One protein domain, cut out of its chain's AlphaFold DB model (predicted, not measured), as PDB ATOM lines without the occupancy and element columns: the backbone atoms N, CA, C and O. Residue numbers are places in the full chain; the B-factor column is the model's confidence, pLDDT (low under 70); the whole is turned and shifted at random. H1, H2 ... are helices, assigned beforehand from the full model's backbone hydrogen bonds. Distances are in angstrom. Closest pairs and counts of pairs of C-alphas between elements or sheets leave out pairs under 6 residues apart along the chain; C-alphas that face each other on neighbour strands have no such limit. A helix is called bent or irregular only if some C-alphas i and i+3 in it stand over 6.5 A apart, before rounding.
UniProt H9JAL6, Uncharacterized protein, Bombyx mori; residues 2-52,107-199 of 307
ATOM      1  N   GLU A   2      11.755  11.157   8.407       35.22
ATOM      2  CA  GLU A   2      10.835  12.171   7.882       35.22
ATOM      3  C   GLU A   2       9.425  11.581   7.929       35.22
ATOM      4  O   GLU A   2       9.214  10.436   7.525       35.22
ATOM      5  N   THR A   3       8.465  12.317   8.486       39.34
ATOM      6  CA  THR A   3       7.058  11.916   8.417       39.34
ATOM      7  C   THR A   3       6.684  11.772   6.944       39.34
ATOM      8  O   THR A   3       6.920  12.727   6.197       39.34
ATOM      9  N   PRO A   4       6.124  10.629   6.500       56.88
ATOM     10  CA  PRO A   4       5.699  10.494   5.115       56.88
ATOM     11  C   PRO A   4       4.740  11.640   4.809       56.88
ATOM     12  O   PRO A   4       3.853  11.939   5.615       56.88
ATOM     13  N   SER A   5       4.954  12.310   3.675       72.69
ATOM     14  CA  SER A   5       4.070  13.388   3.242       72.69
ATOM     15  C   SER A   5       2.620  12.896   3.281       72.69
ATOM     16  O   SER A   5       2.346  11.712   3.056       72.69
ATOM     17  N   LEU A   6       1.681  13.794   3.589       73.75
ATOM     18  CA  LEU A   6       0.249  13.476   3.659       73.75
ATOM     19  C   LEU A   6      -0.217  12.651   2.444       73.75
ATOM     20  O   LEU A   6      -0.960  11.678   2.572       73.75
ATOM     21  N   TYR A   7       0.327  13.003   1.281       73.50
ATOM     22  CA  TYR A   7       0.150  12.313   0.016       73.50
ATOM     23  C   TYR A   7       0.614  10.846   0.037       73.50
ATOM     24  O   TYR A   7      -0.145   9.960  -0.347       73.50
ATOM     25  N   HIS A   8       1.823  10.549   0.528       78.75
ATOM     26  CA  HIS A   8       2.318   9.169   0.621       78.75
ATOM     27  C   HIS A   8       1.435   8.294   1.508       78.75
ATOM     28  O   HIS A   8       1.204   7.124   1.193       78.75
ATOM     29  N   ARG A   9       0.906   8.860   2.598       79.81
ATOM     30  CA  ARG A   9      -0.042   8.151   3.460       79.81
ATOM     31  C   ARG A   9      -1.341   7.843   2.711       79.81
ATOM     32  O   ARG A   9      -1.751   6.685   2.703       79.81
ATOM     33  N   ALA A  10      -1.928   8.830   2.032       77.38
ATOM     34  CA  ALA A  10      -3.135   8.641   1.221       77.38
ATOM     35  C   ALA A  10      -2.939   7.574   0.130       77.38
ATOM     36  O   ALA A  10      -3.748   6.659  -0.010       77.38
ATOM     37  N   LEU A  11      -1.814   7.632  -0.583       80.62
ATOM     38  CA  LEU A  11      -1.477   6.669  -1.625       80.62
ATOM     39  C   LEU A  11      -1.319   5.252  -1.052       80.62
ATOM     40  O   LEU A  11      -1.840   4.294  -1.619       80.62
ATOM     41  N   SER A  12      -0.663   5.103   0.102       81.50
ATOM     42  CA  SER A  12      -0.479   3.796   0.746       81.50
ATOM     43  C   SER A  12      -1.791   3.146   1.199       81.50
ATOM     44  O   SER A  12      -1.897   1.923   1.190       81.50
ATOM     45  N   GLU A  13      -2.810   3.936   1.560       80.88
ATOM     46  CA  GLU A  13      -4.139   3.428   1.933       80.88
ATOM     47  C   GLU A  13      -4.872   2.843   0.716       80.88
ATOM     48  O   GLU A  13      -5.482   1.773   0.803       80.88
ATOM     49  N   VAL A  14      -4.751   3.509  -0.434       78.56
ATOM     50  CA  VAL A  14      -5.429   3.142  -1.685       78.56
ATOM     51  C   VAL A  14      -4.716   2.001  -2.422       78.56
ATOM     52  O   VAL A  14      -5.371   1.150  -3.029       78.56
ATOM     53  N   THR A  15      -3.386   1.933  -2.326       72.62
ATOM     54  CA  THR A  15      -2.533   1.016  -3.116       72.62
ATOM     55  C   THR A  15      -2.260  -0.325  -2.418       72.62
ATOM     56  O   THR A  15      -1.439  -1.109  -2.878       72.62
ATOM     57  N   LYS A  16      -2.967  -0.661  -1.327       71.12
ATOM     58  CA  LYS A  16      -2.808  -1.963  -0.634       71.12
ATOM     59  C   LYS A  16      -3.090  -3.191  -1.511       71.12
ATOM     60  O   LYS A  16      -2.679  -4.293  -1.165       71.12
ATOM     61  N   SER A  17      -3.811  -3.021  -2.616       68.19
ATOM     62  CA  SER A  17      -4.085  -4.061  -3.607       68.19
ATOM     63  C   SER A  17      -3.622  -3.559  -4.972       68.19
ATOM     64  O   SER A  17      -4.168  -2.596  -5.483       68.19
ATOM     65  N   GLU A  18      -2.657  -4.228  -5.598       72.00
ATOM     66  CA  GLU A  18      -2.079  -3.825  -6.897       72.00
ATOM     67  C   GLU A  18      -2.981  -4.162  -8.107       72.00
ATOM     68  O   GLU A  18      -2.525  -4.172  -9.249       72.00
ATOM     69  N   LYS A  19      -4.257  -4.511  -7.899       77.25
ATOM     70  CA  LYS A  19      -5.137  -5.036  -8.963       77.25
ATOM     71  C   LYS A  19      -5.410  -4.017 -10.066       77.25
ATOM     72  O   LYS A  19      -5.380  -4.389 -11.238       77.25
ATOM     73  N   TYR A  20      -5.665  -2.763  -9.697       74.00
ATOM     74  CA  TYR A  20      -5.876  -1.680 -10.652       74.00
ATOM     75  C   TYR A  20      -4.620  -1.421 -11.495       74.00
ATOM     76  O   TYR A  20      -4.690  -1.467 -12.721       74.00
ATOM     77  N   GLN A  21      -3.462  -1.259 -10.841       76.69
ATOM     78  CA  GLN A  21      -2.172  -1.046 -11.509       76.69
ATOM     79  C   GLN A  21      -1.822  -2.199 -12.449       76.69
ATOM     80  O   GLN A  21      -1.589  -1.964 -13.626       76.69
ATOM     81  N   LYS A  22      -1.933  -3.455 -11.996       80.62
ATOM     82  CA  LYS A  22      -1.669  -4.625 -12.851       80.62
ATOM     83  C   LYS A  22      -2.591  -4.690 -14.060       80.62
ATOM     84  O   LYS A  22      -2.128  -4.965 -15.160       80.62
ATOM     85  N   LYS A  23      -3.894  -4.449 -13.887       80.38
ATOM     86  CA  LYS A  23      -4.842  -4.459 -15.012       80.38
ATOM     87  C   LYS A  23      -4.478  -3.391 -16.042       80.38
ATOM     88  O   LYS A  23      -4.539  -3.665 -17.236       80.38
ATOM     89  N   TYR A  24      -4.106  -2.205 -15.576       75.56
ATOM     90  CA  TYR A  24      -3.695  -1.105 -16.432       75.56
ATOM     91  C   TYR A  24      -2.379  -1.410 -17.156       75.56
ATOM     92  O   TYR A  24      -2.325  -1.307 -18.378       75.56
ATOM     93  N   ASP A  25      -1.369  -1.891 -16.433       78.62
ATOM     94  CA  ASP A  25      -0.067  -2.259 -16.990       78.62
ATOM     95  C   ASP A  25      -0.189  -3.374 -18.037       78.62
ATOM     96  O   ASP A  25       0.373  -3.268 -19.122       78.62
ATOM     97  N   TYR A  26      -0.976  -4.420 -17.776       80.94
ATOM     98  CA  TYR A  26      -1.193  -5.479 -18.766       80.94
ATOM     99  C   TYR A  26      -2.005  -4.998 -19.975       80.94
ATOM    100  O   TYR A  26      -1.672  -5.336 -21.110       80.94
ATOM    101  N   LEU A  27      -3.071  -4.222 -19.763       78.38
ATOM    102  CA  LEU A  27      -3.941  -3.792 -20.858       78.38
ATOM    103  C   LEU A  27      -3.259  -2.763 -21.763       78.38
ATOM    104  O   LEU A  27      -3.341  -2.883 -22.979       78.38
ATOM    105  N   TYR A  28      -2.605  -1.759 -21.182       73.31
ATOM    106  CA  TYR A  28      -1.973  -0.695 -21.951       73.31
ATOM    107  C   TYR A  28      -0.546  -1.059 -22.346       73.31
ATOM    108  O   TYR A  28      -0.244  -1.054 -23.534       73.31
ATOM    109  N   ASN A  29       0.324  -1.430 -21.403       75.31
ATOM    110  CA  ASN A  29       1.739  -1.613 -21.735       75.31
ATOM    111  C   ASN A  29       1.992  -2.901 -22.514       75.31
ATOM    112  O   ASN A  29       2.795  -2.883 -23.436       75.31
ATOM    113  N   VAL A  30       1.310  -4.009 -22.205       80.25
ATOM    114  CA  VAL A  30       1.564  -5.271 -22.923       80.25
ATOM    115  C   VAL A  30       0.803  -5.323 -24.246       80.25
ATOM    116  O   VAL A  30       1.410  -5.562 -25.287       80.25
ATOM    117  N   ALA A  31      -0.509  -5.056 -24.252       78.44
ATOM    118  CA  ALA A  31      -1.292  -5.210 -25.481       78.44
ATOM    119  C   ALA A  31      -0.918  -4.182 -26.566       78.44
ATOM    120  O   ALA A  31      -0.747  -4.567 -27.723       78.44
ATOM    121  N   LEU A  32      -0.740  -2.897 -26.219       76.62
ATOM    122  CA  LEU A  32      -0.351  -1.886 -27.213       76.62
ATOM    123  C   LEU A  32       1.098  -2.059 -27.669       76.62
ATOM    124  O   LEU A  32       1.356  -1.909 -28.862       76.62
ATOM    125  N   ALA A  33       2.031  -2.424 -26.780       77.69
ATOM    126  CA  ALA A  33       3.420  -2.642 -27.187       77.69
ATOM    127  C   ALA A  33       3.560  -3.844 -28.130       77.69
ATOM    128  O   ALA A  33       4.278  -3.754 -29.126       77.69
ATOM    129  N   CYS A  34       2.842  -4.945 -27.873       78.75
ATOM    130  CA  CYS A  34       2.854  -6.107 -28.765       78.75
ATOM    131  C   CYS A  34       2.277  -5.774 -30.148       78.75
ATOM    132  O   CYS A  34       2.867  -6.150 -31.161       78.75
ATOM    133  N   LEU A  35       1.157  -5.044 -30.204       79.69
ATOM    134  CA  LEU A  35       0.554  -4.628 -31.475       79.69
ATOM    135  C   LEU A  35       1.471  -3.678 -32.256       79.69
ATOM    136  O   LEU A  35       1.632  -3.839 -33.467       79.69
ATOM    137  N   TRP A  36       2.101  -2.726 -31.564       80.38
ATOM    138  CA  TRP A  36       3.018  -1.767 -32.177       80.38
ATOM    139  C   TRP A  36       4.267  -2.445 -32.743       80.38
ATOM    140  O   TRP A  36       4.618  -2.241 -33.905       80.38
ATOM    141  N   SER A  37       4.911  -3.297 -31.940       80.12
ATOM    142  CA  SER A  37       6.116  -4.027 -32.340       80.12
ATOM    143  C   SER A  37       5.856  -4.917 -33.559       80.12
ATOM    144  O   SER A  37       6.642  -4.916 -34.506       80.12
ATOM    145  N   MET A  38       4.713  -5.612 -33.595       81.44
ATOM    146  CA  MET A  38       4.336  -6.452 -34.733       81.44
ATOM    147  C   MET A  38       4.160  -5.634 -36.020       81.44
ATOM    148  O   MET A  38       4.685  -6.020 -37.065       81.44
ATOM    149  N   ALA A  39       3.441  -4.510 -35.964       81.81
ATOM    150  CA  ALA A  39       3.202  -3.680 -37.143       81.81
ATOM    151  C   ALA A  39       4.506  -3.084 -37.698       81.81
ATOM    152  O   ALA A  39       4.757  -3.159 -38.901       81.81
ATOM    153  N   PHE A  40       5.354  -2.543 -36.818       81.44
ATOM    154  CA  PHE A  40       6.615  -1.917 -37.207       81.44
ATOM    155  C   PHE A  40       7.597  -2.923 -37.821       81.44
ATOM    156  O   PHE A  40       8.131  -2.682 -38.905       81.44
ATOM    157  N   ASN A  41       7.778  -4.083 -37.182       81.69
ATOM    158  CA  ASN A  41       8.711  -5.102 -37.665       81.69
ATOM    159  C   ASN A  41       8.271  -5.701 -39.009       81.69
ATOM    160  O   ASN A  41       9.101  -5.889 -39.897       81.69
ATOM    161  N   ASN A  42       6.968  -5.928 -39.204       84.25
ATOM    162  CA  ASN A  42       6.446  -6.445 -40.472       84.25
ATOM    163  C   ASN A  42       6.662  -5.470 -41.638       84.25
ATOM    164  O   ASN A  42       6.963  -5.909 -42.747       84.25
ATOM    165  N   ILE A  43       6.531  -4.159 -41.400       86.31
ATOM    166  CA  ILE A  43       6.779  -3.138 -42.430       86.31
ATOM    167  C   ILE A  43       8.245  -3.147 -42.859       86.31
ATOM    168  O   ILE A  43       8.521  -3.083 -44.055       86.31
ATOM    169  N   ILE A  44       9.181  -3.249 -41.912       83.31
ATOM    170  CA  ILE A  44      10.603  -3.248 -42.263       83.31
ATOM    171  C   ILE A  44      10.968  -4.505 -43.053       83.31
ATOM    172  O   ILE A  44      11.593  -4.378 -44.101       83.31
ATOM    173  N   LEU A  45      10.518  -5.689 -42.620       84.19
ATOM    174  CA  LEU A  45      10.758  -6.938 -43.357       84.19
ATOM    175  C   LEU A  45      10.157  -6.905 -44.773       84.19
ATOM    176  O   LEU A  45      10.747  -7.428 -45.713       84.19
ATOM    177  N   ALA A  46       9.005  -6.253 -44.955       87.69
ATOM    178  CA  ALA A  46       8.392  -6.081 -46.275       87.69
ATOM    179  C   ALA A  46       9.176  -5.122 -47.195       87.69
ATOM    180  O   ALA A  46       9.054  -5.202 -48.421       87.69
ATOM    181  N   LEU A  47       9.961  -4.215 -46.607       88.88
ATOM    182  CA  LEU A  47      10.761  -3.198 -47.288       88.88
ATOM    183  C   LEU A  47      12.240  -3.579 -47.441       88.88
ATOM    184  O   LEU A  47      12.993  -2.817 -48.044       88.88
ATOM    185  N   THR A  48      12.663  -4.739 -46.935       86.44
ATOM    186  CA  THR A  48      14.033  -5.229 -47.094       86.44
ATOM    187  C   THR A  48      14.378  -5.436 -48.571       86.44
ATOM    188  O   THR A  48      13.629  -6.061 -49.336       86.44
ATOM    189  N   ILE A  49      15.540  -4.915 -48.969       86.56
ATOM    190  CA  ILE A  49      16.120  -5.145 -50.289       86.56
ATOM    191  C   ILE A  49      16.816  -6.505 -50.250       86.56
ATOM    192  O   ILE A  49      17.793  -6.701 -49.533       86.56
ATOM    193  N   ILE A  50      16.277  -7.463 -50.998       87.56
ATOM    194  CA  ILE A  50      16.834  -8.816 -51.089       87.56
ATOM    195  C   ILE A  50      17.983  -8.849 -52.101       87.56
ATOM    196  O   ILE A  50      17.954  -8.067 -53.055       87.56
ATOM    197  N   PRO A  51      18.977  -9.742 -51.941       87.38
ATOM    198  CA  PRO A  51      20.101  -9.833 -52.864       87.38
ATOM    199  C   PRO A  51      19.623 -10.027 -54.305       87.38
ATOM    200  O   PRO A  51      18.776 -10.872 -54.605       87.38
ATOM    201  N   TYR A  52      20.172  -9.215 -55.202       88.50
ATOM    202  CA  TYR A  52      19.753  -9.139 -56.593       88.50
ATOM    203  C   TYR A  52      20.951  -9.117 -57.532       88.50
ATOM    204  O   TYR A  52      22.053  -8.706 -57.177       88.50
ATOM    205  N   ASN A 107      15.388 -15.512 -54.189       85.94
ATOM    206  CA  ASN A 107      14.169 -15.756 -53.417       85.94
ATOM    207  C   ASN A 107      14.335 -16.896 -52.396       85.94
ATOM    208  O   ASN A 107      13.375 -17.603 -52.083       85.94
ATOM    209  N   THR A 108      15.555 -17.124 -51.909       87.38
ATOM    210  CA  THR A 108      15.871 -18.160 -50.908       87.38
ATOM    211  C   THR A 108      15.062 -18.005 -49.620       87.38
ATOM    212  O   THR A 108      14.511 -18.987 -49.123       87.38
ATOM    213  N   TRP A 109      14.960 -16.778 -49.101       84.19
ATOM    214  CA  TRP A 109      14.280 -16.480 -47.831       84.19
ATOM    215  C   TRP A 109      12.955 -15.734 -48.003       84.19
ATOM    216  O   TRP A 109      12.011 -15.965 -47.247       84.19
ATOM    217  N   TYR A 110      12.862 -14.872 -49.013       84.50
ATOM    218  CA  TYR A 110      11.672 -14.081 -49.305       84.50
ATOM    219  C   TYR A 110      11.125 -14.470 -50.673       84.50
ATOM    220  O   TYR A 110      11.869 -14.537 -51.644       84.50
ATOM    221  N   LYS A 111       9.813 -14.708 -50.769       85.00
ATOM    222  CA  LYS A 111       9.174 -14.998 -52.062       85.00
ATOM    223  C   LYS A 111       9.062 -13.745 -52.934       85.00
ATOM    224  O   LYS A 111       9.276 -13.820 -54.139       85.00
ATOM    225  N   SER A 112       8.678 -12.631 -52.317       87.00
ATOM    226  CA  SER A 112       8.673 -11.295 -52.900       87.00
ATOM    227  C   SER A 112       8.683 -10.259 -51.775       87.00
ATOM    228  O   SER A 112       8.174 -10.507 -50.680       87.00
ATOM    229  N   THR A 113       9.297  -9.109 -52.039       90.56
ATOM    230  CA  THR A 113       9.277  -7.921 -51.174       90.56
ATOM    231  C   THR A 113       8.831  -6.717 -51.996       90.56
ATOM    232  O   THR A 113       8.908  -6.744 -53.226       90.56
ATOM    233  N   ILE A 114       8.376  -5.640 -51.346       91.94
ATOM    234  CA  ILE A 114       7.905  -4.436 -52.055       91.94
ATOM    235  C   ILE A 114       8.996  -3.867 -52.992       91.94
ATOM    236  O   ILE A 114       8.665  -3.516 -54.132       91.94
ATOM    237  N   PRO A 115      10.289  -3.814 -52.592       91.56
ATOM    238  CA  PRO A 115      11.363  -3.411 -53.498       91.56
ATOM    239  C   PRO A 115      11.585  -4.383 -54.661       91.56
ATOM    240  O   PRO A 115      11.881  -3.935 -55.767       91.56
ATOM    241  N   SER A 116      11.426  -5.691 -54.432       90.25
ATOM    242  CA  SER A 116      11.604  -6.721 -55.462       90.25
ATOM    243  C   SER A 116      10.500  -6.684 -56.523       90.25
ATOM    244  O   SER A 116      10.784  -6.788 -57.713       90.25
ATOM    245  N   GLU A 117       9.247  -6.453 -56.124       91.31
ATOM    246  CA  GLU A 117       8.117  -6.370 -57.059       91.31
ATOM    247  C   GLU A 117       8.176  -5.112 -57.938       91.31
ATOM    248  O   GLU A 117       7.827  -5.157 -59.118       91.31
ATOM    249  N   ASN A 118       8.649  -3.988 -57.384       91.06
ATOM    250  CA  ASN A 118       8.683  -2.697 -58.078       91.06
ATOM    251  C   ASN A 118      10.060  -2.314 -58.654       91.06
ATOM    252  O   ASN A 118      10.206  -1.224 -59.214       91.06
ATOM    253  N   ASN A 119      11.065  -3.188 -58.540       91.94
ATOM    254  CA  ASN A 119      12.459  -2.931 -58.919       91.94
ATOM    255  C   ASN A 119      13.038  -1.642 -58.294       91.94
ATOM    256  O   ASN A 119      13.619  -0.800 -58.987       91.94
ATOM    257  N   TRP A 120      12.854  -1.456 -56.983       92.12
ATOM    258  CA  TRP A 120      13.435  -0.339 -56.222       92.12
ATOM    259  C   TRP A 120      14.863  -0.659 -55.774       92.12
ATOM    260  O   TRP A 120      15.128  -0.872 -54.595       92.12
ATOM    261  N   VAL A 121      15.769  -0.720 -56.742       90.31
ATOM    262  CA  VAL A 121      17.193  -1.024 -56.547       90.31
ATOM    263  C   VAL A 121      18.065   0.033 -57.226       90.31
ATOM    264  O   VAL A 121      17.578   0.769 -58.095       90.31
ATOM    265  N   CYS A 122      19.335   0.128 -56.828       88.75
ATOM    266  CA  CYS A 122      20.306   1.083 -57.358       88.75
ATOM    267  C   CYS A 122      19.808   2.538 -57.217       88.75
ATOM    268  O   CYS A 122      19.560   3.019 -56.114       88.75
ATOM    269  N   GLU A 123      19.570   3.249 -58.326       89.56
ATOM    270  CA  GLU A 123      19.083   4.636 -58.304       89.56
ATOM    271  C   GLU A 123      17.720   4.809 -57.619       89.56
ATOM    272  O   GLU A 123      17.363   5.917 -57.228       89.56
ATOM    273  N   LYS A 124      16.937   3.733 -57.482       91.50
ATOM    274  CA  LYS A 124      15.573   3.757 -56.935       91.50
ATOM    275  C   LYS A 124      15.491   3.325 -55.467       91.50
ATOM    276  O   LYS A 124      14.392   3.224 -54.930       91.50
ATOM    277  N   GLU A 125      16.610   3.106 -54.783       87.75
ATOM    278  CA  GLU A 125      16.612   2.658 -53.377       87.75
ATOM    279  C   GLU A 125      16.019   3.704 -52.419       87.75
ATOM    280  O   GLU A 125      15.422   3.366 -51.395       87.75
ATOM    281  N   TYR A 126      16.069   4.989 -52.782       90.06
ATOM    282  CA  TYR A 126      15.501   6.063 -51.966       90.06
ATOM    283  C   TYR A 126      13.978   5.955 -51.772       90.06
ATOM    284  O   TYR A 126      13.465   6.537 -50.817       90.06
ATOM    285  N   TYR A 127      13.239   5.215 -52.614       92.19
ATOM    286  CA  TYR A 127      11.805   4.977 -52.389       92.19
ATOM    287  C   TYR A 127      11.562   4.228 -51.077       92.19
ATOM    288  O   TYR A 127      10.652   4.586 -50.328       92.19
ATOM    289  N   VAL A 128      12.419   3.254 -50.761       89.75
ATOM    290  CA  VAL A 128      12.376   2.515 -49.495       89.75
ATOM    291  C   VAL A 128      12.603   3.470 -48.327       89.75
ATOM    292  O   VAL A 128      11.802   3.529 -47.394       89.75
ATOM    293  N   ILE A 129      13.651   4.291 -48.418       87.12
ATOM    294  CA  ILE A 129      14.012   5.266 -47.382       87.12
ATOM    295  C   ILE A 129      12.901   6.307 -47.196       87.12
ATOM    296  O   ILE A 129      12.583   6.675 -46.065       87.12
ATOM    297  N   ASN A 130      12.265   6.761 -48.275       91.44
ATOM    298  CA  ASN A 130      11.168   7.723 -48.210       91.44
ATOM    299  C   ASN A 130       9.942   7.135 -47.492       91.44
ATOM    300  O   ASN A 130       9.329   7.806 -46.662       91.44
ATOM    301  N   ILE A 131       9.621   5.860 -47.740       90.50
ATOM    302  CA  ILE A 131       8.551   5.159 -47.017       90.50
ATOM    303  C   ILE A 131       8.909   5.013 -45.533       90.50
ATOM    304  O   ILE A 131       8.074   5.294 -44.670       90.50
ATOM    305  N   LEU A 132      10.143   4.625 -45.199       86.81
ATOM    306  CA  LEU A 132      10.597   4.540 -43.803       86.81
ATOM    307  C   LEU A 132      10.577   5.914 -43.106       86.81
ATOM    308  O   LEU A 132      10.168   6.025 -41.950       86.81
ATOM    309  N   SER A 133      10.931   6.977 -43.828       88.88
ATOM    310  CA  SER A 133      10.876   8.361 -43.337       88.88
ATOM    311  C   SER A 133       9.439   8.802 -43.068       88.88
ATOM    312  O   SER A 133       9.150   9.372 -42.016       88.88
ATOM    313  N   HIS A 134       8.513   8.478 -43.974       89.75
ATOM    314  CA  HIS A 134       7.089   8.724 -43.772       89.75
ATOM    315  C   HIS A 134       6.550   7.981 -42.542       89.75
ATOM    316  O   HIS A 134       5.831   8.580 -41.742       89.75
ATOM    317  N   ASN A 135       6.953   6.720 -42.336       87.06
ATOM    318  CA  ASN A 135       6.603   5.965 -41.129       87.06
ATOM    319  C   ASN A 135       7.052   6.705 -39.858       87.06
ATOM    320  O   ASN A 135       6.254   6.865 -38.935       87.06
ATOM    321  N   LYS A 136       8.274   7.251 -39.824       85.56
ATOM    322  CA  LYS A 136       8.779   8.010 -38.664       85.56
ATOM    323  C   LYS A 136       8.043   9.331 -38.425       85.56
ATOM    324  O   LYS A 136       7.778   9.695 -37.276       85.56
ATOM    325  N   ILE A 137       7.652  10.029 -39.489       89.88
ATOM    326  CA  ILE A 137       6.801  11.223 -39.376       89.88
ATOM    327  C   ILE A 137       5.435  10.835 -38.800       89.88
ATOM    328  O   ILE A 137       4.958  11.478 -37.866       89.88
ATOM    329  N   SER A 138       4.830   9.760 -39.309       89.44
ATOM    330  CA  SER A 138       3.534   9.272 -38.830       89.44
ATOM    331  C   SER A 138       3.580   8.829 -37.365       89.44
ATOM    332  O   SER A 138       2.655   9.120 -36.618       89.44
ATOM    333  N   GLU A 139       4.684   8.222 -36.923       85.00
ATOM    334  CA  GLU A 139       4.934   7.861 -35.524       85.00
ATOM    335  C   GLU A 139       5.011   9.107 -34.634       85.00
ATOM    336  O   GLU A 139       4.390   9.158 -33.572       85.00
ATOM    337  N   THR A 140       5.693  10.156 -35.100       86.50
ATOM    338  CA  THR A 140       5.786  11.429 -34.370       86.50
ATOM    339  C   THR A 140       4.410  12.083 -34.239       86.50
ATOM    340  O   THR A 140       3.995  12.435 -33.139       86.50
ATOM    341  N   VAL A 141       3.656  12.185 -35.336       91.06
ATOM    342  CA  VAL A 141       2.291  12.739 -35.320       91.06
ATOM    343  C   VAL A 141       1.359  11.881 -34.460       91.06
ATOM    344  O   VAL A 141       0.586  12.410 -33.663       91.06
ATOM    345  N   GLY A 142       1.466  10.558 -34.576       88.25
ATOM    346  CA  GLY A 142       0.707   9.598 -33.787       88.25
ATOM    347  C   GLY A 142       0.964   9.764 -32.294       88.25
ATOM    348  O   GLY A 142       0.008   9.846 -31.531       88.25
ATOM    349  N   SER A 143       2.225   9.895 -31.873       86.44
ATOM    350  CA  SER A 143       2.570  10.103 -30.460       86.44
ATOM    351  C   SER A 143       1.997  11.401 -29.881       86.44
ATOM    352  O   SER A 143       1.562  11.397 -28.734       86.44
ATOM    353  N   LEU A 144       1.893  12.478 -30.670       88.62
ATOM    354  CA  LEU A 144       1.228  13.716 -30.240       88.62
ATOM    355  C   LEU A 144      -0.282  13.522 -30.064       88.62
ATOM    356  O   LEU A 144      -0.853  13.971 -29.073       88.62
ATOM    357  N   ILE A 145      -0.926  12.828 -31.006       88.56
ATOM    358  CA  ILE A 145      -2.360  12.525 -30.938       88.56
ATOM    359  C   ILE A 145      -2.650  11.609 -29.743       88.56
ATOM    360  O   ILE A 145      -3.562  11.887 -28.968       88.56
ATOM    361  N   PHE A 146      -1.871  10.541 -29.563       84.56
ATOM    362  CA  PHE A 146      -2.011   9.630 -28.428       84.56
ATOM    363  C   PHE A 146      -1.691  10.306 -27.098       84.56
ATOM    364  O   PHE A 146      -2.394  10.041 -26.128       84.56
ATOM    365  N   GLY A 147      -0.700  11.202 -27.058       84.12
ATOM    366  CA  GLY A 147      -0.418  12.041 -25.895       84.12
ATOM    367  C   GLY A 147      -1.627  12.893 -25.519       84.12
ATOM    368  O   GLY A 147      -2.112  12.802 -24.398       84.12
ATOM    369  N   TRP A 148      -2.212  13.602 -26.490       85.31
ATOM    370  CA  TRP A 148      -3.432  14.385 -26.273       85.31
ATOM    371  C   TRP A 148      -4.622  13.527 -25.815       85.31
ATOM    372  O   TRP A 148      -5.371  13.921 -24.922       85.31
ATOM    373  N   PHE A 149      -4.802  12.336 -26.392       83.12
ATOM    374  CA  PHE A 149      -5.824  11.392 -25.929       83.12
ATOM    375  C   PHE A 149      -5.549  10.875 -24.514       83.12
ATOM    376  O   PHE A 149      -6.507  10.645 -23.773       83.12
ATOM    377  N   GLY A 150      -4.278  10.688 -24.152       82.56
ATOM    378  CA  GLY A 150      -3.838  10.371 -22.799       82.56
ATOM    379  C   GLY A 150      -4.285  11.455 -21.830       82.56
ATOM    380  O   GLY A 150      -5.083  11.171 -20.945       82.56
ATOM    381  N   ASP A 151      -3.901  12.702 -22.082       79.94
ATOM    382  CA  ASP A 151      -4.251  13.842 -21.226       79.94
ATOM    383  C   ASP A 151      -5.776  14.060 -21.126       79.94
ATOM    384  O   ASP A 151      -6.296  14.466 -20.089       79.94
ATOM    385  N   ALA A 152      -6.525  13.777 -22.200       78.12
ATOM    386  CA  ALA A 152      -7.972  13.992 -22.241       78.12
ATOM    387  C   ALA A 152      -8.810  12.856 -21.624       78.12
ATOM    388  O   ALA A 152      -9.945  13.101 -21.206       78.12
ATOM    389  N   LYS A 153      -8.328  11.602 -21.638       74.06
ATOM    390  CA  LYS A 153      -9.125  10.422 -21.238       74.06
ATOM    391  C   LYS A 153      -8.500   9.554 -20.154       74.06
ATOM    392  O   LYS A 153      -9.240   8.789 -19.533       74.06
ATOM    393  N   MET A 154      -7.186   9.599 -19.956       77.94
ATOM    394  CA  MET A 154      -6.547   8.853 -18.878       77.94
ATOM    395  C   MET A 154      -6.684   9.601 -17.558       77.94
ATOM    396  O   MET A 154      -6.811  10.819 -17.499       77.94
ATOM    397  N   ILE A 155      -6.690   8.823 -16.482       78.56
ATOM    398  CA  ILE A 155      -6.663   9.363 -15.131       78.56
ATOM    399  C   ILE A 155      -5.303  10.025 -14.915       78.56
ATOM    400  O   ILE A 155      -4.268   9.362 -14.990       78.56
ATOM    401  N   GLU A 156      -5.334  11.325 -14.637       79.62
ATOM    402  CA  GLU A 156      -4.151  12.110 -14.306       79.62
ATOM    403  C   GLU A 156      -3.482  11.594 -13.023       79.62
ATOM    404  O   GLU A 156      -4.133  11.028 -12.133       79.62
ATOM    405  N   SER A 157      -2.168  11.801 -12.902       82.19
ATOM    406  CA  SER A 157      -1.429  11.370 -11.716       82.19
ATOM    407  C   SER A 157      -1.957  12.075 -10.456       82.19
ATOM    408  O   SER A 157      -1.925  13.310 -10.385       82.19
ATOM    409  N   PRO A 158      -2.351  11.335  -9.395       80.62
ATOM    410  CA  PRO A 158      -2.805  11.942  -8.142       80.62
ATOM    411  C   PRO A 158      -1.752  12.868  -7.516       80.62
ATOM    412  O   PRO A 158      -2.087  13.837  -6.836       80.62
ATOM    413  N   GLN A 159      -0.467  12.600  -7.773       78.06
ATOM    414  CA  GLN A 159       0.640  13.413  -7.277       78.06
ATOM    415  C   GLN A 159       0.698  14.776  -7.961       78.06
ATOM    416  O   GLN A 159       0.951  15.782  -7.302       78.06
ATOM    417  N   TRP A 160       0.462  14.810  -9.274       80.00
ATOM    418  CA  TRP A 160       0.446  16.048 -10.048       80.00
ATOM    419  C   TRP A 160      -0.725  16.931  -9.618       80.00
ATOM    420  O   TRP A 160      -0.533  18.114  -9.345       80.00
ATOM    421  N   LEU A 161      -1.911  16.338  -9.439       80.06
ATOM    422  CA  LEU A 161      -3.099  17.047  -8.953       80.06
ATOM    423  C   LEU A 161      -2.910  17.603  -7.540       80.06
ATOM    424  O   LEU A 161      -3.320  18.729  -7.270       80.06
ATOM    425  N   TRP A 162      -2.256  16.839  -6.659       77.31
ATOM    426  CA  TRP A 162      -1.903  17.284  -5.311       77.31
ATOM    427  C   TRP A 162      -0.944  18.482  -5.328       77.31
ATOM    428  O   TRP A 162      -1.184  19.480  -4.652       77.31
ATOM    429  N   ILE A 163       0.129  18.411  -6.125       75.25
ATOM    430  CA  ILE A 163       1.118  19.496  -6.246       75.25
ATOM    431  C   ILE A 163       0.485  20.751  -6.862       75.25
ATOM    432  O   ILE A 163       0.761  21.860  -6.412       75.25
ATOM    433  N   ASN A 164      -0.409  20.572  -7.834       74.44
ATOM    434  CA  ASN A 164      -1.146  21.658  -8.479       74.44
ATOM    435  C   ASN A 164      -2.369  22.130  -7.684       74.44
ATOM    436  O   ASN A 164      -3.148  22.932  -8.193       74.44
ATOM    437  N   GLN A 165      -2.548  21.638  -6.454       77.06
ATOM    438  CA  GLN A 165      -3.629  22.019  -5.543       77.06
ATOM    439  C   GLN A 165      -5.050  21.787  -6.098       77.06
ATOM    440  O   GLN A 165      -6.024  22.348  -5.597       77.06
ATOM    441  N   ARG A 166      -5.212  20.897  -7.088       80.12
ATOM    442  CA  ARG A 166      -6.514  20.447  -7.613       80.12
ATOM    443  C   ARG A 166      -7.095  19.342  -6.725       80.12
ATOM    444  O   ARG A 166      -7.282  18.197  -7.137       80.12
ATOM    445  N   ASN A 167      -7.379  19.684  -5.468       80.88
ATOM    446  CA  ASN A 167      -7.671  18.708  -4.411       80.88
ATOM    447  C   ASN A 167      -8.971  17.916  -4.632       80.88
ATOM    448  O   ASN A 167      -9.012  16.724  -4.334       80.88
ATOM    449  N   LYS A 168     -10.006  18.537  -5.217       82.38
ATOM    450  CA  LYS A 168     -11.278  17.860  -5.543       82.38
ATOM    451  C   LYS A 168     -11.110  16.786  -6.624       82.38
ATOM    452  O   LYS A 168     -11.675  15.703  -6.508       82.38
ATOM    453  N   GLU A 169     -10.332  17.076  -7.668       83.19
ATOM    454  CA  GLU A 169     -10.019  16.103  -8.726       83.19
ATOM    455  C   GLU A 169      -9.165  14.957  -8.170       83.19
ATOM    456  O   GLU A 169      -9.458  13.789  -8.427       83.19
ATOM    457  N   CYS A 170      -8.171  15.286  -7.337       84.12
ATOM    458  CA  CYS A 170      -7.321  14.308  -6.661       84.12
ATOM    459  C   CYS A 170      -8.134  13.338  -5.785       84.12
ATOM    460  O   CYS A 170      -7.959  12.123  -5.883       84.12
ATOM    461  N   GLU A 171      -9.069  13.848  -4.975       83.75
ATOM    462  CA  GLU A 171      -9.942  13.017  -4.139       83.75
ATOM    463  C   GLU A 171     -10.817  12.076  -4.980       83.75
ATOM    464  O   GLU A 171     -10.857  10.874  -4.710       83.75
ATOM    465  N   ASN A 172     -11.458  12.589  -6.036       86.56
ATOM    466  CA  ASN A 172     -12.298  11.787  -6.932       86.56
ATOM    467  C   ASN A 172     -11.519  10.637  -7.586       86.56
ATOM    468  O   ASN A 172     -12.022   9.514  -7.673       86.56
ATOM    469  N   ILE A 173     -10.289  10.900  -8.028       85.69
ATOM    470  CA  ILE A 173      -9.420   9.887  -8.633       85.69
ATOM    471  C   ILE A 173      -8.977   8.851  -7.596       85.69
ATOM    472  O   ILE A 173      -9.069   7.649  -7.850       85.69
ATOM    473  N   LEU A 174      -8.552   9.283  -6.405       84.75
ATOM    474  CA  LEU A 174      -8.180   8.363  -5.326       84.75
ATOM    475  C   LEU A 174      -9.359   7.473  -4.909       84.75
ATOM    476  O   LEU A 174      -9.158   6.295  -4.617       84.75
ATOM    477  N   GLU A 175     -10.591   7.988  -4.934       85.62
ATOM    478  CA  GLU A 175     -11.791   7.179  -4.719       85.62
ATOM    479  C   GLU A 175     -12.051   6.161  -5.831       85.62
ATOM    480  O   GLU A 175     -12.452   5.036  -5.531       85.62
ATOM    481  N   GLN A 176     -11.860   6.528  -7.101       84.44
ATOM    482  CA  GLN A 176     -12.000   5.590  -8.221       84.44
ATOM    483  C   GLN A 176     -10.998   4.439  -8.094       84.44
ATOM    484  O   GLN A 176     -11.390   3.273  -8.152       84.44
ATOM    485  N   ILE A 177      -9.732   4.758  -7.812       83.81
ATOM    486  CA  ILE A 177      -8.685   3.753  -7.599       83.81
ATOM    487  C   ILE A 177      -9.017   2.889  -6.372       83.81
ATOM    488  O   ILE A 177      -8.849   1.670  -6.410       83.81
ATOM    489  N   ALA A 178      -9.536   3.483  -5.291       84.44
ATOM    490  CA  ALA A 178      -9.938   2.746  -4.094       84.44
ATOM    491  C   ALA A 178     -11.099   1.773  -4.374       84.44
ATOM    492  O   ALA A 178     -11.037   0.609  -3.971       84.44
ATOM    493  N   LYS A 179     -12.116   2.202  -5.136       84.19
ATOM    494  CA  LYS A 179     -13.233   1.345  -5.574       84.19
ATOM    495  C   LYS A 179     -12.729   0.131  -6.354       84.19
ATOM    496  O   LYS A 179     -13.107  -0.997  -6.029       84.19
ATOM    497  N   ASP A 180     -11.827   0.343  -7.306       82.25
ATOM    498  CA  ASP A 180     -11.264  -0.733  -8.128       82.25
ATOM    499  C   ASP A 180     -10.346  -1.671  -7.328       82.25
ATOM    500  O   ASP A 180     -10.372  -2.895  -7.507       82.25
ATOM    501  N   ASN A 181      -9.591  -1.125  -6.373       82.94
ATOM    502  CA  ASN A 181      -8.741  -1.899  -5.469       82.94
ATOM    503  C   ASN A 181      -9.496  -2.534  -4.293       82.94
ATOM    504  O   ASN A 181      -8.884  -3.266  -3.512       82.94
ATOM    505  N   ARG A 182     -10.815  -2.318  -4.187       82.12
ATOM    506  CA  ARG A 182     -11.659  -2.735  -3.051       82.12
ATOM    507  C   ARG A 182     -11.124  -2.231  -1.704       82.12
ATOM    508  O   ARG A 182     -11.231  -2.918  -0.689       82.12
ATOM    509  N   THR A 183     -10.530  -1.045  -1.704       80.75
ATOM    510  CA  THR A 183     -10.070  -0.313  -0.522       80.75
ATOM    511  C   THR A 183     -10.965   0.908  -0.296       80.75
ATOM    512  O   THR A 183     -11.780   1.269  -1.143       80.75
ATOM    513  N   ALA A 184     -10.872   1.531   0.879       79.19
ATOM    514  CA  ALA A 184     -11.618   2.745   1.198       79.19
ATOM    515  C   ALA A 184     -10.652   3.824   1.685       79.19
ATOM    516  O   ALA A 184      -9.774   3.550   2.505       79.19
ATOM    517  N   LEU A 185     -10.828   5.044   1.180       79.12
ATOM    518  CA  LEU A 185     -10.059   6.205   1.609       79.12
ATOM    519  C   LEU A 185     -10.609   6.711   2.952       79.12
ATOM    520  O   LEU A 185     -11.815   6.945   3.074       79.12
ATOM    521  N   SER A 186      -9.742   6.879   3.953       79.75
ATOM    522  CA  SER A 186     -10.152   7.356   5.280       79.75
ATOM    523  C   SER A 186     -10.727   8.775   5.218       79.75
ATOM    524  O   SER A 186     -10.155   9.665   4.587       79.75
ATOM    525  N   SER A 187     -11.828   9.015   5.938       76.00
ATOM    526  CA  SER A 187     -12.476  10.332   6.031       76.00
ATOM    527  C   SER A 187     -11.547  11.419   6.585       76.00
ATOM    528  O   SER A 187     -11.677  12.581   6.215       76.00
ATOM    529  N   GLN A 188     -10.577  11.048   7.430       67.88
ATOM    530  CA  GLN A 188      -9.557  11.971   7.947       67.88
ATOM    531  C   GLN A 188      -8.590  12.418   6.845       67.88
ATOM    532  O   GLN A 188      -8.239  13.590   6.758       67.88
ATOM    533  N   THR A 189      -8.188  11.491   5.976       73.12
ATOM    534  CA  THR A 189      -7.290  11.761   4.849       73.12
ATOM    535  C   THR A 189      -7.968  12.677   3.828       73.12
ATOM    536  O   THR A 189      -7.351  13.631   3.365       73.12
ATOM    537  N   LYS A 190      -9.263  12.460   3.557       75.44
ATOM    538  CA  LYS A 190     -10.087  13.340   2.708       75.44
ATOM    539  C   LYS A 190     -10.152  14.770   3.235       75.44
ATOM    540  O   LYS A 190      -9.877  15.716   2.507       75.44
ATOM    541  N   GLN A 191     -10.440  14.924   4.527       71.38
ATOM    542  CA  GLN A 191     -10.494  16.240   5.163       71.38
ATOM    543  C   GLN A 191      -9.151  16.969   5.076       71.38
ATOM    544  O   GLN A 191      -9.121  18.152   4.749       71.38
ATOM    545  N   LEU A 192      -8.040  16.261   5.286       71.69
ATOM    546  CA  LEU A 192      -6.701  16.841   5.189       71.69
ATOM    547  C   LEU A 192      -6.324  17.238   3.754       71.69
ATOM    548  O   LEU A 192      -5.643  18.244   3.576       71.69
ATOM    549  N   ILE A 193      -6.800  16.500   2.745       72.38
ATOM    550  CA  ILE A 193      -6.625  16.852   1.329       72.38
ATOM    551  C   ILE A 193      -7.467  18.079   0.956       72.38
ATOM    552  O   ILE A 193      -7.017  18.955   0.226       72.38
ATOM    553  N   SER A 194      -8.685  18.184   1.489       68.12
ATOM    554  CA  SER A 194      -9.559  19.341   1.253       68.12
ATOM    555  C   SER A 194      -9.117  20.611   1.997       68.12
ATOM    556  O   SER A 194      -9.440  21.718   1.573       68.12
ATOM    557  N   ALA A 195      -8.373  20.458   3.100       66.06
ATOM    558  CA  ALA A 195      -7.938  21.552   3.968       66.06
ATOM    559  C   ALA A 195      -6.665  22.268   3.484       66.06
ATOM    560  O   ALA A 195      -6.384  23.373   3.947       66.06
ATOM    561  N   SER A 196      -5.899  21.687   2.555       65.38
ATOM    562  CA  SER A 196      -4.841  22.414   1.846       65.38
ATOM    563  C   SER A 196      -5.482  23.419   0.884       65.38
ATOM    564  O   SER A 196      -5.852  23.064  -0.229       65.38
ATOM    565  N   HIS A 197      -5.712  24.647   1.348       55.06
ATOM    566  CA  HIS A 197      -6.469  25.663   0.614       55.06
ATOM    567  C   HIS A 197      -5.694  26.302  -0.555       55.06
ATOM    568  O   HIS A 197      -4.464  26.329  -0.561       55.06
ATOM    569  N   GLU A 198      -6.484  26.797  -1.510       55.00
ATOM    570  CA  GLU A 198      -6.179  27.324  -2.846       55.00
ATOM    571  C   GLU A 198      -5.457  28.688  -2.836       55.00
ATOM    572  O   GLU A 198      -5.832  29.582  -2.085       55.00
ATOM    573  N   GLU A 199      -4.459  28.856  -3.710       47.06
ATOM    574  CA  GLU A 199      -4.431  29.858  -4.797       47.06
ATOM    575  C   GLU A 199      -3.038  29.860  -5.450       47.06
ATOM    576  O   GLU A 199      -2.060  30.334  -4.874       47.06
TER     577      GLU A 199
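Overview. This is residues 2 to 52 and 107 to 199 of the 307 residues of an uncharacterized protein of Bombyx mori (UniProt H9JAL6). Two long helices, H2 and H4, run opposite ways as the long sides of an open frame, with a head of four short helices, H1, H5, H6 and H7, at one end and the small H3 at the other. H6 is the middle of the head and stands crosswise to H2, while most of the length of H2 and H4 is free of contacts. The 144 printed residues include seven named helices, H1 to H7 in order along the chain, and no named strand; the class is all helix. The whole is extended, with a radius of gyration of the C-alphas of 24.6 A and spans of 74 by 33 by 29 A.

Arrangement. H1, residues 6 to 14, touches the hub H6, residues 167 to 181, at a shallow tilt of 26 degrees, the same way; their closest C-alphas, of Val 14 and Ala 178, are 5.1 A apart. H1 only just touches H7, residues 187 to 195, with 3 pairs of C-alphas within 8 A, the closest being those of Ala 10 and Thr 189 at 6.3 A. H2, residues 19 to 47, touches H6 with its residues 19 to 20 alone, about perpendicular at 88 degrees; the closest C-alphas, of Lys 19 and Asn 181, are 5.9 A apart. H2 only just touches H3, residues 114 to 118, with 3 pairs of C-alphas within 8 A; the closest, of Leu 47 and Ile 114, are 5.7 A apart. H4, residues 126 to 153, is close to H2 but not clearly touching, at a shallow tilt of 16 degrees, opposite ways; the closest C-alphas, of Leu 47 and Val 128, are 6.3 A apart. H5, residues 158 to 163, forms a hairpin with H6, with C-alphas 158 and 170 closest at 5.3 A. H6 and H7 form another, with C-alphas 167 and 194 closest at 6.0 A. H4 and H6 are apart. In H1, H3, H4, H5, H6 and H7 every O i to N i+4 pair is within hydrogen-bond range; in H2, 24 of 25 are.

Along the chain. H1 begins at C-alpha 6, (0.249, 13.476, 3.659), and is 12.9 A long. H2 measures 41.5 A and is neither bent nor irregular, but only just: C-alphas 27 and 30 are 6.1 A apart. H3 measures 6.3 A, H4 39.6 A, H5 8.7 A and H6 20.7 A. H7, 12.3 A long, ends at C-alpha 195, (-7.938, 21.552, 3.968).

Size, cuts and confidence. The C-alphas of Tyr 52 and Gln 188 are the two farthest apart, 74.0 A. Residues 22 to 39 of H2, and residues 136 to 154, of which 136 to 153 belong to H4, stand free. Residues 53 to 106 are not printed, and C-alphas 52 and 107 are 9.2 A apart across the cut. Of the links that are printed whole, H3 to H4 is short and the others are tight. The mean pLDDT of the printed part is 80.7; residues 2 to 4, 17, 188 and 194 to 199 are under 70.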